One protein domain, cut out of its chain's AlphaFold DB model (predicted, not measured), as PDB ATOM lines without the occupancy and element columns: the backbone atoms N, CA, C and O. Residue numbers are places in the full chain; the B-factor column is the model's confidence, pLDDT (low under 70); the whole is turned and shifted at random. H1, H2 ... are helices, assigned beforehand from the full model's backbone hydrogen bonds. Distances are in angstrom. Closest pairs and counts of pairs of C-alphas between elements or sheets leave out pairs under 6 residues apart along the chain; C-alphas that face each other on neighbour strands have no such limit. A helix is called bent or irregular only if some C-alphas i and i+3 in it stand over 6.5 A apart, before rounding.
ATOM      1  N   GLU A  47      58.282  74.839  24.509       81.88
ATOM      2  CA  GLU A  47      58.285  74.904  25.975       81.88
ATOM      3  C   GLU A  47      57.620  76.183  26.506       81.88
ATOM      4  O   GLU A  47      57.873  77.294  26.028       81.88
ATOM      5  N   ILE A  48      56.814  76.056  27.559       80.12
ATOM      6  CA  ILE A  48      56.191  77.189  28.255       80.12
ATOM      7  C   ILE A  48      57.169  77.743  29.304       80.12
ATOM      8  O   ILE A  48      56.928  77.698  30.502       80.12
ATOM      9  N   LYS A  49      58.322  78.239  28.844       75.88
ATOM     10  CA  LYS A  49      59.294  78.971  29.671       75.88
ATOM     11  C   LYS A  49      59.446  80.397  29.159       75.88
ATOM     12  O   LYS A  49      59.394  80.621  27.948       75.88
ATOM     13  N   ASP A  50      59.665  81.331  30.079       64.06
ATOM     14  CA  ASP A  50      59.705  82.769  29.782       64.06
ATOM     15  C   ASP A  50      60.902  83.172  28.894       64.06
ATOM     16  O   ASP A  50      60.799  84.110  28.112       64.06
ATOM     17  N   PHE A  51      62.016  82.428  28.939       60.69
ATOM     18  CA  PHE A  51      63.263  82.778  28.233       60.69
ATOM     19  C   PHE A  51      63.492  82.047  26.901       60.69
ATOM     20  O   PHE A  51      64.550  82.191  26.287       60.69
ATOM     21  N   VAL A  52      62.527  81.257  26.426       65.75
ATOM     22  CA  VAL A  52      62.653  80.586  25.124       65.75
ATOM     23  C   VAL A  52      62.186  81.549  24.035       65.75
ATOM     24  O   VAL A  52      61.007  81.904  23.986       65.75
ATOM     25  N   LYS A  53      63.100  81.969  23.145       63.50
ATOM     26  CA  LYS A  53      62.757  82.771  21.960       63.50
ATOM     27  C   LYS A  53      61.847  81.947  21.044       63.50
ATOM     28  O   LYS A  53      62.292  80.993  20.413       63.50
ATOM     29  N   LYS A  54      60.566  82.309  20.995       71.31
ATOM     30  CA  LYS A  54      59.547  81.713  20.118       71.31
ATOM     31  C   LYS A  54      59.232  82.694  18.998       71.31
ATOM     32  O   LYS A  54      59.099  83.888  19.263       71.31
ATOM     33  N   THR A  55      59.039  82.199  17.781       84.88
ATOM     34  CA  THR A  55      58.511  83.019  16.686       84.88
ATOM     35  C   THR A  55      57.103  83.492  17.035       84.88
ATOM     36  O   THR A  55      56.285  82.708  17.519       84.88
ATOM     37  N   GLU A  56      56.803  84.760  16.771       85.69
ATOM     38  CA  GLU A  56      55.487  85.351  17.037       85.69
ATOM     39  C   GLU A  56      54.351  84.560  16.372       85.69
ATOM     40  O   GLU A  56      53.368  84.227  17.030       85.69
ATOM     41  N   ALA A  57      54.544  84.136  15.120       90.69
ATOM     42  CA  ALA A  57      53.599  83.289  14.393       90.69
ATOM     43  C   ALA A  57      53.224  82.013  15.171       90.69
ATOM     44  O   ALA A  57      52.055  81.643  15.247       90.69
ATOM     45  N   LEU A  58      54.202  81.372  15.817       89.94
ATOM     46  CA  LEU A  58      54.000  80.129  16.560       89.94
ATOM     47  C   LEU A  58      53.295  80.386  17.903       89.94
ATOM     48  O   LEU A  58      52.448  79.598  18.323       89.94
ATOM     49  N   ARG A  59      53.575  81.531  18.544       88.81
ATOM     50  CA  ARG A  59      52.851  81.985  19.746       88.81
ATOM     51  C   ARG A  59      51.389  82.298  19.453       88.81
ATOM     52  O   ARG A  59      50.544  82.022  20.297       88.81
ATOM     53  N   LEU A  60      51.093  82.871  18.289       90.56
ATOM     54  CA  LEU A  60      49.727  83.175  17.868       90.56
ATOM     55  C   LEU A  60      48.972  81.907  17.452       90.56
ATOM     56  O   LEU A  60      47.849  81.698  17.906       90.56
ATOM     57  N   GLN A  61      49.604  81.017  16.682       93.62
ATOM     58  CA  GLN A  61      49.007  79.741  16.270       93.62
ATOM     59  C   GLN A  61      48.605  78.874  17.472       93.62
ATOM     60  O   GLN A  61      47.538  78.265  17.491       93.62
ATOM     61  N   TYR A  62      49.448  78.841  18.502       93.00
ATOM     62  CA  TYR A  62      49.244  78.049  19.712       93.00
ATOM     63  C   TYR A  62      49.024  78.948  20.931       93.00
ATOM     64  O   TYR A  62      49.557  78.702  22.018       93.00
ATOM     65  N   ARG A  63      48.228  80.013  20.758       92.06
ATOM     66  CA  ARG A  63      48.024  81.034  21.794       92.06
ATOM     67  C   ARG A  63      47.513  80.454  23.106       92.06
ATOM     68  O   ARG A  63      47.939  80.906  24.160       92.06
ATOM     69  N   TYR A  64      46.701  79.402  23.062       92.44
ATOM     70  CA  TYR A  64      46.231  78.690  24.254       92.44
ATOM     71  C   TYR A  64      47.370  78.121  25.128       92.44
ATOM     72  O   TYR A  64      47.227  78.069  26.347       92.44
ATOM     73  N   LEU A  65      48.514  77.741  24.542       90.94
ATOM     74  CA  LEU A  65      49.711  77.351  25.296       90.94
ATOM     75  C   LEU A  65      50.470  78.580  25.805       90.94
ATOM     76  O   LEU A  65      50.890  78.613  26.957       90.94
ATOM     77  N   ASP A  66      50.631  79.608  24.971       89.62
ATOM     78  CA  ASP A  66      51.372  80.821  25.342       89.62
ATOM     79  C   ASP A  66      50.706  81.591  26.495       89.62
ATOM     80  O   ASP A  66      51.389  82.139  27.362       89.62
ATOM     81  N   LEU A  67      49.373  81.554  26.570       92.31
ATOM     82  CA  LEU A  67      48.587  82.132  27.661       92.31
ATOM     83  C   LEU A  67      48.882  81.513  29.035       92.31
ATOM     84  O   LEU A  67      48.502  82.097  30.047       92.31
ATOM     85  N   ARG A  68      49.556  80.359  29.104       91.00
ATOM     86  CA  ARG A  68      49.963  79.717  30.367       91.00
ATOM     87  C   ARG A  68      51.275  80.271  30.929       91.00
ATOM     88  O   ARG A  68      51.596  79.977  32.075       91.00
ATOM     89  N   SER A  69      52.014  81.072  30.156       89.94
ATOM     90  CA  SER A  69      53.219  81.757  30.639       89.94
ATOM     91  C   SER A  69      52.893  82.756  31.751       89.94
ATOM     92  O   SER A  69      51.820  83.372  31.752       89.94
ATOM     93  N   PHE A  70      53.831  82.949  32.683       90.31
ATOM     94  CA  PHE A  70      53.644  83.869  33.806       90.31
ATOM     95  C   PHE A  70      53.370  85.293  33.314       90.31
ATOM     96  O   PHE A  70      52.429  85.934  33.780       90.31
ATOM     97  N   GLN A  71      54.119  85.751  32.305       90.81
ATOM     98  CA  GLN A  71      53.939  87.077  31.717       90.81
ATOM     99  C   GLN A  71      52.523  87.278  31.155       90.81
ATOM    100  O   GLN A  71      51.909  88.322  31.377       90.81
ATOM    101  N   MET A  72      51.969  86.284  30.450       92.38
ATOM    102  CA  MET A  72      50.630  86.425  29.869       92.38
ATOM    103  C   MET A  72      49.514  86.310  30.900       92.38
ATOM    104  O   MET A  72      48.548  87.072  30.829       92.38
ATOM    105  N   GLN A  73      49.677  85.438  31.894       95.00
ATOM    106  CA  GLN A  73      48.784  85.370  33.051       95.00
ATOM    107  C   GLN A  73      48.767  86.692  33.825       95.00
ATOM    108  O   GLN A  73      47.689  87.190  34.151       95.00
ATOM    109  N   TYR A  74      49.936  87.286  34.075       95.50
ATOM    110  CA  TYR A  74      50.060  88.579  34.742       95.50
ATOM    111  C   TYR A  74      49.338  89.679  33.959       95.50
ATOM    112  O   TYR A  74      48.453  90.335  34.506       95.50
ATOM    113  N   ASN A  75      49.629  89.820  32.661       96.31
ATOM    114  CA  ASN A  75      49.027  90.857  31.823       96.31
ATOM    115  C   ASN A  75      47.493  90.750  31.764       96.31
ATOM    116  O   ASN A  75      46.800  91.761  31.869       96.31
ATOM    117  N   LEU A  76      46.944  89.537  31.615       97.06
ATOM    118  CA  LEU A  76      45.492  89.339  31.556       97.06
ATOM    119  C   LEU A  76      44.805  89.596  32.902       97.06
ATOM    120  O   LEU A  76      43.749  90.232  32.931       97.06
ATOM    121  N   ARG A  77      45.400  89.147  34.017       97.62
ATOM    122  CA  ARG A  77      44.870  89.422  35.362       97.62
ATOM    123  C   ARG A  77      44.912  90.911  35.673       97.62
ATOM    124  O   ARG A  77      43.908  91.446  36.131       97.62
ATOM    125  N   LEU A  78      46.021  91.582  35.360       97.94
ATOM    126  CA  LEU A  78      46.174  93.022  35.556       97.94
ATOM    127  C   LEU A  78      45.137  93.804  34.744       97.94
ATOM    128  O   LEU A  78      44.462  94.671  35.292       97.94
ATOM    129  N   ARG A  79      44.948  93.456  33.462       97.94
ATOM    130  CA  ARG A  79      43.912  94.069  32.618       97.94
ATOM    131  C   ARG A  79      42.522  93.910  33.234       97.94
ATOM    132  O   ARG A  79      41.782  94.883  33.307       97.94
ATOM    133  N   SER A  80      42.176  92.702  33.680       98.19
ATOM    134  CA  SER A  80      40.882  92.422  34.317       98.19
ATOM    135  C   SER A  80      40.681  93.257  35.588       98.19
ATOM    136  O   SER A  80      39.667  93.939  35.733       98.19
ATOM    137  N   GLN A  81      41.687  93.285  36.467       97.69
ATOM    138  CA  GLN A  81      41.660  94.075  37.700       97.69
ATOM    139  C   GLN A  81      41.505  95.572  37.417       97.69
ATOM    140  O   GLN A  81      40.685  96.233  38.047       97.69
ATOM    141  N   MET A  82      42.251  96.105  36.447       97.69
ATOM    142  CA  MET A  82      42.202  97.520  36.081       97.69
ATOM    143  C   MET A  82      40.832  97.915  35.523       97.69
ATOM    144  O   MET A  82      40.258  98.905  35.969       97.69
ATOM    145  N   VAL A  83      40.277  97.120  34.603       96.88
ATOM    146  CA  VAL A  83      38.941  97.365  34.035       96.88
ATOM    147  C   VAL A  83      37.869  97.310  35.123       96.88
ATOM    148  O   VAL A  83      36.981  98.163  35.142       96.88
ATOM    149  N   MET A  84      37.970  96.368  36.066       96.00
ATOM    150  CA  MET A  84      37.045  96.304  37.200       96.00
ATOM    151  C   MET A  84      37.139  97.558  38.074       96.00
ATOM    152  O   MET A  84      36.120  98.162  38.386       96.00
ATOM    153  N   LYS A  85      38.354  98.017  38.400       95.25
ATOM    154  CA  LYS A  85      38.552  99.244  39.187       95.25
ATOM    155  C   LYS A  85      38.026 100.493  38.483       95.25
ATOM    156  O   LYS A  85      37.447 101.353  39.138       95.25
ATOM    157  N   MET A  86      38.183 100.584  37.162       94.56
ATOM    158  CA  MET A  86      37.586 101.663  36.366       94.56
ATOM    159  C   MET A  86      36.058 101.624  36.436       94.56
ATOM    160  O   MET A  86      35.430 102.657  36.651       94.56
ATOM    161  N   ARG A  87      35.460 100.433  36.304       92.12
ATOM    162  CA  ARG A  87      34.010 100.249  36.422       92.12
ATOM    163  C   ARG A  87      33.509 100.632  37.811       92.12
ATOM    164  O   ARG A  87      32.540 101.373  37.911       92.12
ATOM    165  N   ASP A  88      34.189 100.191  38.866       92.81
ATOM    166  CA  ASP A  88      33.850 100.552  40.245       92.81
ATOM    167  C   ASP A  88      33.898 102.069  40.453       92.81
ATOM    168  O   ASP A  88      32.984 102.656  41.032       92.81
ATOM    169  N   TYR A  89      34.942 102.721  39.941       91.81
ATOM    170  CA  TYR A  89      35.102 104.165  40.059       91.81
ATOM    171  C   TYR A  89      33.989 104.944  39.346       91.81
ATOM    172  O   TYR A  89      33.419 105.876  39.919       91.81
ATOM    173  N   LEU A  90      33.669 104.562  38.108       90.38
ATOM    174  CA  LEU A  90      32.700 105.277  37.280       90.38
ATOM    175  C   LEU A  90      31.256 104.972  37.685       90.38
ATOM    176  O   LEU A  90      30.451 105.888  37.813       90.38
ATOM    177  N   CYS A  91      30.922 103.701  37.914       86.56
ATOM    178  CA  CYS A  91      29.548 103.283  38.183       86.56
ATOM    179  C   CYS A  91      29.177 103.389  39.665       86.56
ATOM    180  O   CYS A  91      28.102 103.885  39.985       86.56
ATOM    181  N   ASN A  92      30.047 102.936  40.574       80.94
ATOM    182  CA  ASN A  92      29.678 102.773  41.986       80.94
ATOM    183  C   ASN A  92      30.028 104.004  42.832       80.94
ATOM    184  O   ASN A  92      29.268 104.365  43.730       80.94
ATOM    185  N   LEU A  93      31.170 104.647  42.557       76.38
ATOM    186  CA  LEU A  93      31.640 105.814  43.313       76.38
ATOM    187  C   LEU A  93      31.054 107.139  42.800       76.38
ATOM    188  O   LEU A  93      30.646 107.958  43.618       76.38
ATOM    189  N   HIS A  94      30.979 107.342  41.479       71.06
ATOM    190  CA  HIS A  94      30.560 108.627  40.884       71.06
ATOM    191  C   HIS A  94      29.217 108.575  40.135       71.06
ATOM    192  O   HIS A  94      28.625 109.619  39.883       71.06
ATOM    193  N   GLY A  95      28.691 107.384  39.830       58.22
ATOM    194  CA  GLY A  95      27.421 107.185  39.117       58.22
ATOM    195  C   GLY A  95      26.148 107.376  39.956       58.22
ATOM    196  O   GLY A  95      25.061 107.029  39.497       58.22
ATOM    197  N   LYS A  96      26.239 107.925  41.177       51.00
ATOM    198  CA  LYS A  96      25.060 108.349  41.954       51.00
ATOM    199  C   LYS A  96      24.581 109.713  41.446       51.00
ATOM    200  O   LYS A  96      24.840 110.729  42.078       51.00
ATOM    201  N   GLY A  97      23.924 109.734  40.291       50.34
ATOM    202  CA  GLY A  97      23.406 110.973  39.710       50.34
ATOM    203  C   GLY A  97      22.350 110.721  38.655       50.34
ATOM    204  O   GLY A  97      21.176 110.857  38.953       50.34
ATOM    205  N   ASP A  98      22.737 110.270  37.466       47.44
ATOM    206  CA  ASP A  98      21.804 110.110  36.354       47.44
ATOM    207  C   ASP A  98      22.201 108.909  35.497       47.44
ATOM    208  O   ASP A  98      23.330 108.812  35.021       47.44
TER     209      ASP A  98
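Overview. This is residues 47 to 98 of the 106 residues of the protein "aspartate--tRNA ligase, mitochondrial-like" of Pteropus vampyrus (UniProt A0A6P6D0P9). One long helix, H3, sticks out as an arm from a small, loose head, which holds the two short helices H1 and H2 and the unnamed stretch of residues 47 to 55; the arm makes most of the length. The head sits at the first end of H3, and residues 77 to 86 and 88 to 93 of that helix stand free of any other part. The printed part has 52 residues with three named helices, in the order H1, H2, H3 along the chain, and no named strand, and its class is all helix. It is extended, with a radius of gyration of the C-alphas of 17.0 A and spans of 51 by 17 by 13 A along the three main axes.

Along the chain. Begin at C-alpha 47, at (58.285, 74.904, 25.975), where the printed part opens with a stretch that belongs to no named element, residues 47 to 55. Then find C-alpha 56 at (55.487, 85.351, 17.037), where H1 begins; it holds residues 56 to 61, Glu 56 to Gln 61, and is 8.6 A from first to last C-alpha. After Tyr 62 comes H2, residues 63 to 66, Arg 63 to Asp 66, four residues and 4.9 A from first to last C-alpha. Pass residues 67 to 69 and look for C-alpha 70 at (53.644, 83.869, 33.806): here H3 begins, residues 70 to 93, Phe 70 to Leu 93. From there the helix runs 32.5 A to C-alpha 93 at (31.640, 105.814, 43.313), and it is the longest helix, with 24 residues. H3 is neither bent nor irregular, but only just: C-alphas 90 and 93 are 6.1 A apart. Residues 94 to 98 follow it without a named helix.

Arrangement. Start with H1 and look from it to H2, which follows over a tight link of 1 residue. The two are close but not clearly touching, with 2 pairs of C-alphas within 8 A; their closest C-alphas are those of Arg 59 and Asp 66, 5.9 A apart, and their centres are 8.5 A apart. Go on from H2 over a tight link of 3 residues to H3. H2 and H3 are close but not clearly touching too, with 1 pair of C-alphas within 8 A, those of Asp 66 and Met 72, 7.2 A apart; their centres are 21.2 A apart. H1 and H3 are apart. In the backbone N and O atoms you will find each O i to N i+4 pair of H1 within hydrogen-bond range, and 19 of 20 such pairs in H3. H2 is too short for such a pair, but its 1 pair of O i and N i+3 is within range.

Size, cuts and confidence. Look now from one end to the other: the two C-alphas farthest apart are those of Glu 47 and Gly 97, 52.0 A apart, and the first and last printed C-alphas, Glu 47 and Asp 98, are 51.7 A apart. The outline is a rod. The printed part has no cut, and both links between its helices are tight. Residues 88 to 94, of which 88 to 93 belong to H3, stand free, as do residues 77 to 86 of H3. In the B-factor column the mean pLDDT of the printed part is 85.3, and H3 has a mean of 93. The model's confidence is low, under 70, at 8 residues: residues 50 to 53, and residues 95 to 98 where the printed part ends.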